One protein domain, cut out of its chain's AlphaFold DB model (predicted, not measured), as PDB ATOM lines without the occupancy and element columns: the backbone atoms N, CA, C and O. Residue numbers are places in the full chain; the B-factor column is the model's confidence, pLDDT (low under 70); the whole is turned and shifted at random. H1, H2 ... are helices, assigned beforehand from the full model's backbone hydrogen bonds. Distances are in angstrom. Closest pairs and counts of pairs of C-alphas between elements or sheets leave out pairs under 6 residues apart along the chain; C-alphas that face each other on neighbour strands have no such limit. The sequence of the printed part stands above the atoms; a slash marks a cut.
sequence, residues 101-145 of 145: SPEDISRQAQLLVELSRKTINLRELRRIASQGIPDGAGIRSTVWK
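This is residues 101 to 145 of the 145 residues of the protein "probable inactive serine/threonine-protein kinase slob2" of Prunus avium (UniProt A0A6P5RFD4). A long helix, H1, and a shorter one, H2, fold back on each other as a helical hairpin, and a very short third helix, H3, near the end of the chain makes the third corner of a triangle with them. The loop between H1 and H2, residues 116 to 121, sticks out at one end of the hairpin. The printed part has 45 residues with three named helices, H1, H2 and H3 in that order along the chain, and no named strand, and its class is all helix. It is compact, with a radius of gyration of the C-alphas of 9.6 A, yet elongated in outline, spanning 28 by 18 by 15 A.

Start from the longest helix, H1, residues 102 to 115. Look next at H2, residues 122 to 129, which touches H1; their closest C-alphas, those of Leu 111 and Leu 125, are 6.6 A apart. The two run opposite ways at a shallow tilt of 23 degrees and form a helical hairpin. Then look at H3, residues 139 to 143, which only just touches H1, with 3 pairs of C-alphas within 8 A. H1 touches H3 with residues 108 to 112 alone, and the closest C-alphas of the two, those of Leu 112 and Ile 139, are 7.5 A apart. H2 and H3 are close but not clearly touching, and their closest C-alphas, those of Ala 129 and Val 143, are 7.8 A apart. In the backbones of H1, H2 and H3, every O i to N i+4 pair is within hydrogen-bond range.

Find C-alpha 102 at (258.043, 154.868, 383.745); from there H1 runs 20.0 A to C-alpha 115 at (238.139, 153.534, 382.752). H2 begins at C-alpha 122, at (235.929, 162.704, 380.853), and covers 10.1 A from Leu 122 to Ala 129. H3 runs 6.2 A from Ile 139 to Val 143, where its last C-alpha is at (239.876, 155.703, 375.015).

Look at Ser 101 and Lys 118 for the two C-alphas farthest apart, 28.6 A. The first and last printed C-alphas, those of Ser 101 and Lys 145, are 24.8 A apart, and Lys 145 is the chain's last residue. The printed part has no cut. The link from H1 to H2, 6 residues, and the link from H2 to H3, 9 residues, are both short. The mean pLDDT of the printed part is 90.9, and no printed residue is under 70.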
ATOM      1  N   SER A 101     258.153 153.841 378.988       81.62
ATOM      2  CA  SER A 101     258.763 154.787 379.931       81.62
ATOM      3  C   SER A 101     258.058 154.674 381.294       81.62
ATOM      4  O   SER A 101     256.849 154.415 381.317       81.62
ATOM      5  N   PRO A 102     258.725 154.878 382.446       84.00
ATOM      6  CA  PRO A 102     258.043 154.868 383.745       84.00
ATOM      7  C   PRO A 102     256.838 155.830 383.795       84.00
ATOM      8  O   PRO A 102     255.823 155.537 384.436       84.00
ATOM      9  N   GLU A 103     256.885 156.928 383.041       86.31
ATOM     10  CA  GLU A 103     255.776 157.863 382.854       86.31
ATOM     11  C   GLU A 103     254.628 157.261 382.024       86.31
ATOM     12  O   GLU A 103     253.466 157.519 382.337       86.31
ATOM     13  N   ASP A 104     254.910 156.437 381.007       88.94
ATOM     14  CA  ASP A 104     253.888 155.697 380.249       88.94
ATOM     15  C   ASP A 104     253.194 154.653 381.110       88.94
ATOM     16  O   ASP A 104     251.969 154.562 381.068       88.94
ATOM     17  N   ILE A 105     253.943 153.921 381.938       88.50
ATOM     18  CA  ILE A 105     253.378 152.954 382.891       88.50
ATOM     19  C   ILE A 105     252.435 153.678 383.867       88.50
ATOM     20  O   ILE A 105     251.308 153.233 384.101       88.50
ATOM     21  N   SER A 106     252.854 154.837 384.387       90.50
ATOM     22  CA  SER A 106     252.027 155.672 385.267       90.50
ATOM     23  C   SER A 106     250.772 156.209 384.562       90.50
ATOM     24  O   SER A 106     249.671 156.116 385.112       90.50
ATOM     25  N   ARG A 107     250.892 156.710 383.321       90.88
ATOM     26  CA  ARG A 107     249.741 157.128 382.494       90.88
ATOM     27  C   ARG A 107     248.794 155.963 382.213       90.88
ATOM     28  O   ARG A 107     247.581 156.126 382.327       90.88
ATOM     29  N   GLN A 108     249.326 154.788 381.883       91.94
ATOM     30  CA  GLN A 108     248.553 153.579 381.608       91.94
ATOM     31  C   GLN A 108     247.742 153.157 382.838       91.94
ATOM     32  O   GLN A 108     246.547 152.883 382.717       91.94
ATOM     33  N   ALA A 109     248.357 153.171 384.025       92.12
ATOM     34  CA  ALA A 109     247.671 152.897 385.284       92.12
ATOM     35  C   ALA A 109     246.562 153.926 385.572       92.12
ATOM     36  O   ALA A 109     245.446 153.534 385.907       92.12
ATOM     37  N   GLN A 110     246.821 155.226 385.376       94.12
ATOM     38  CA  GLN A 110     245.811 156.283 385.549       94.12
ATOM     39  C   GLN A 110     244.617 156.109 384.589       94.12
ATOM     40  O   GLN A 110     243.469 156.205 385.020       94.12
ATOM     41  N   LEU A 111     244.867 155.785 383.313       93.75
ATOM     42  CA  LEU A 111     243.811 155.490 382.336       93.75
ATOM     43  C   LEU A 111     242.999 154.250 382.730       93.75
ATOM     44  O   LEU A 111     241.773 154.296 382.692       93.75
ATOM     45  N   LEU A 112     243.653 153.157 383.138       92.94
ATOM     46  CA  LEU A 112     242.970 151.939 383.592       92.94
ATOM     47  C   LEU A 112     242.098 152.199 384.827       92.94
ATOM     48  O   LEU A 112     240.958 151.740 384.873       92.94
ATOM     49  N   VAL A 113     242.599 152.971 385.796       95.06
ATOM     50  CA  VAL A 113     241.828 153.384 386.977       95.06
ATOM     51  C   VAL A 113     240.597 154.190 386.564       95.06
ATOM     52  O   VAL A 113     239.494 153.857 386.996       95.06
ATOM     53  N   GLU A 114     240.740 155.197 385.698       94.88
ATOM     54  CA  GLU A 114     239.611 156.045 385.295       94.88
ATOM     55  C   GLU A 114     238.570 155.280 384.459       94.88
ATOM     56  O   GLU A 114     237.371 155.427 384.688       94.88
ATOM     57  N   LEU A 115     239.014 154.400 383.554       93.38
ATOM     58  CA  LEU A 115     238.139 153.534 382.752       93.38
ATOM     59  C   LEU A 115     237.437 152.445 383.582       93.38
ATOM     60  O   LEU A 115     236.367 151.983 383.192       93.38
ATOM     61  N   SER A 116     238.007 152.034 384.721       93.44
ATOM     62  CA  SER A 116     237.391 151.042 385.622       93.44
ATOM     63  C   SER A 116     236.220 151.592 386.452       93.44
ATOM     64  O   SER A 116     235.493 150.826 387.092       93.44
ATOM     65  N   ARG A 117     236.018 152.917 386.468       95.12
ATOM     66  CA  ARG A 117     234.959 153.560 387.255       95.12
ATOM     67  C   ARG A 117     233.572 153.305 386.674       95.12
ATOM     68  O   ARG A 117     233.367 153.280 385.466       95.12
ATOM     69  N   LYS A 118     232.570 153.232 387.562       96.62
ATOM     70  CA  LYS A 118     231.142 153.175 387.188       96.62
ATOM     71  C   LYS A 118     230.715 154.385 386.344       96.62
ATOM     72  O   LYS A 118     229.854 154.249 385.481       96.62
ATOM     73  N   THR A 119     231.310 155.546 386.609       96.12
ATOM     74  CA  THR A 119     231.134 156.799 385.873       96.12
ATOM     75  C   THR A 119     232.513 157.374 385.550       96.12
ATOM     76  O   THR A 119     233.308 157.636 386.451       96.12
ATOM     77  N   ILE A 120     232.810 157.542 384.262       95.56
ATOM     78  CA  ILE A 120     234.130 157.963 383.772       95.56
ATOM     79  C   ILE A 120     234.237 159.491 383.825       95.56
ATOM     80  O   ILE A 120     233.412 160.201 383.242       95.56
ATOM     81  N   ASN A 121     235.274 160.021 384.475       96.12
ATOM     82  CA  ASN A 121     235.558 161.452 384.472       96.12
ATOM     83  C   ASN A 121     236.261 161.859 383.166       96.12
ATOM     84  O   ASN A 121     237.487 161.866 383.059       96.12
ATOM     85  N   LEU A 122     235.463 162.255 382.172       95.56
ATOM     86  CA  LEU A 122     235.929 162.704 380.853       95.56
ATOM     87  C   LEU A 122     236.940 163.864 380.892       95.56
ATOM     88  O   LEU A 122     237.789 163.944 380.004       95.56
ATOM     89  N   ARG A 123     236.897 164.744 381.907       95.81
ATOM     90  CA  ARG A 123     237.913 165.801 382.074       95.81
ATOM     91  C   ARG A 123     239.284 165.178 382.318       95.81
ATOM     92  O   ARG A 123     240.256 165.573 381.683       95.81
ATOM     93  N   GLU A 124     239.339 164.217 383.232       95.19
ATOM     94  CA  GLU A 124     240.578 163.564 383.640       95.19
ATOM     95  C   GLU A 124     241.088 162.608 382.560       95.19
ATOM     96  O   GLU A 124     242.257 162.678 382.179       95.19
ATOM     97  N   LEU A 125     240.191 161.822 381.956       95.00
ATOM     98  CA  LEU A 125     240.516 160.968 380.813       95.00
ATOM     99  C   LEU A 125     241.134 161.783 379.665       95.00
ATOM    100  O   LEU A 125     242.186 161.415 379.144       95.00
ATOM    101  N   ARG A 126     240.536 162.935 379.316       95.00
ATOM    102  CA  ARG A 126     241.089 163.850 378.306       95.00
ATOM    103  C   ARG A 126     242.413 164.466 378.755       95.00
ATOM    104  O   ARG A 126     243.316 164.561 377.928       95.00
ATOM    105  N   ARG A 127     242.561 164.869 380.024       95.69
ATOM    106  CA  ARG A 127     243.819 165.426 380.560       95.69
ATOM    107  C   ARG A 127     244.980 164.452 380.363       95.69
ATOM    108  O   ARG A 127     246.046 164.869 379.914       95.69
ATOM    109  N   ILE A 128     244.767 163.171 380.666       94.25
ATOM    110  CA  ILE A 128     245.782 162.122 380.512       94.25
ATOM    111  C   ILE A 128     246.012 161.817 379.024       94.25
ATOM    112  O   ILE A 128     247.140 161.918 378.555       94.25
ATOM    113  N   ALA A 129     244.951 161.541 378.256       93.25
ATOM    114  CA  ALA A 129     245.051 161.177 376.838       93.25
ATOM    115  C   ALA A 129     245.643 162.286 375.941       93.25
ATOM    116  O   ALA A 129     246.221 161.982 374.900       93.25
ATOM    117  N   SER A 130     245.548 163.562 376.344       93.56
ATOM    118  CA  SER A 130     246.164 164.689 375.614       93.56
ATOM    119  C   SER A 130     247.700 164.661 375.633       93.56
ATOM    120  O   SER A 130     248.322 165.353 374.837       93.56
ATOM    121  N   GLN A 131     248.313 163.863 376.515       90.69
ATOM    122  CA  GLN A 131     249.763 163.620 376.559       90.69
ATOM    123  C   GLN A 131     250.182 162.429 375.673       90.69
ATOM    124  O   GLN A 131     251.345 162.035 375.683       90.69
ATOM    125  N   GLY A 132     249.237 161.838 374.936       89.56
ATOM    126  CA  GLY A 132     249.390 160.559 374.248       89.56
ATOM    127  C   GLY A 132     248.717 159.414 375.013       89.56
ATOM    128  O   GLY A 132     248.541 159.460 376.231       89.56
ATOM    129  N   ILE A 133     248.317 158.373 374.279       90.25
ATOM    130  CA  ILE A 133     247.711 157.163 374.848       90.25
ATOM    131  C   ILE A 133     248.716 156.017 374.686       90.25
ATOM    132  O   ILE A 133     249.008 155.677 373.535       90.25
ATOM    133  N   PRO A 134     249.233 155.414 375.773       86.19
ATOM    134  CA  PRO A 134     250.245 154.364 375.689       86.19
ATOM    135  C   PRO A 134     249.733 153.123 374.942       86.19
ATOM    136  O   PRO A 134     248.566 152.734 375.067       86.19
ATOM    137  N   ASP A 135     250.620 152.496 374.166       77.75
ATOM    138  CA  ASP A 135     250.360 151.236 373.461       77.75
ATOM    139  C   ASP A 135     250.430 150.050 374.431       77.75
ATOM    140  O   ASP A 135     251.455 149.389 374.581       77.75
ATOM    141  N   GLY A 136     249.319 149.777 375.115       72.31
ATOM    142  CA  GLY A 136     249.218 148.656 376.046       72.31
ATOM    143  C   GLY A 136     247.784 148.170 376.239       72.31
ATOM    144  O   GLY A 136     246.838 148.958 376.224       72.31
ATOM    145  N   ALA A 137     247.626 146.855 376.420       76.19
ATOM    146  CA  ALA A 137     246.401 146.188 376.889       76.19
ATOM    147  C   ALA A 137     245.074 146.577 376.182       76.19
ATOM    148  O   ALA A 137     244.008 146.505 376.788       76.19
ATOM    149  N   GLY A 138     245.110 147.013 374.916       84.50
ATOM    150  CA  GLY A 138     243.914 147.451 374.173       84.50
ATOM    151  C   GLY A 138     243.288 148.767 374.664       84.50
ATOM    152  O   GLY A 138     242.177 149.116 374.255       84.50
ATOM    153  N   ILE A 139     243.988 149.521 375.519       90.38
ATOM    154  CA  ILE A 139     243.468 150.736 376.166       90.38
ATOM    155  C   ILE A 139     243.121 151.808 375.128       90.38
ATOM    156  O   ILE A 139     242.066 152.431 375.230       90.38
ATOM    157  N   ARG A 140     243.940 151.974 374.080       90.00
ATOM    158  CA  ARG A 140     243.717 152.969 373.016       90.00
ATOM    159  C   ARG A 140     242.347 152.841 372.348       90.00
ATOM    160  O   ARG A 140     241.637 153.836 372.252       90.00
ATOM    161  N   SER A 141     241.930 151.625 371.995       90.56
ATOM    162  CA  SER A 141     240.603 151.361 371.419       90.56
ATOM    163  C   SER A 141     239.454 151.699 372.372       90.56
ATOM    164  O   SER A 141     238.348 151.981 371.924       90.56
ATOM    165  N   THR A 142     239.698 151.663 373.686       92.12
ATOM    166  CA  THR A 142     238.701 152.029 374.703       92.12
ATOM    167  C   THR A 142     238.656 153.536 374.941       92.12
ATOM    168  O   THR A 142     237.577 154.065 375.165       92.12
ATOM    169  N   VAL A 143     239.793 154.235 374.862       92.25
ATOM    170  CA  VAL A 143     239.876 155.703 375.015       92.25
ATOM    171  C   VAL A 143     239.381 156.449 373.764       92.25
ATOM    172  O   VAL A 143     238.933 157.585 373.869       92.25
ATOM    173  N   TRP A 144     239.455 155.829 372.581       91.38
ATOM    174  CA  TRP A 144     238.936 156.381 371.318       91.38
ATOM    175  C   TRP A 144     237.434 156.148 371.075       91.38
ATOM    176  O   TRP A 144     236.905 156.672 370.096       91.38
ATOM    177  N   LYS A 145     236.770 155.350 371.917       91.12
ATOM    178  CA  LYS A 145     235.361 154.958 371.788       91.12
ATOM    179  C   LYS A 145     234.479 155.746 372.754       91.12
ATOM    180  O   LYS A 145     233.463 156.282 372.271       91.12
TER     181      LYS A 145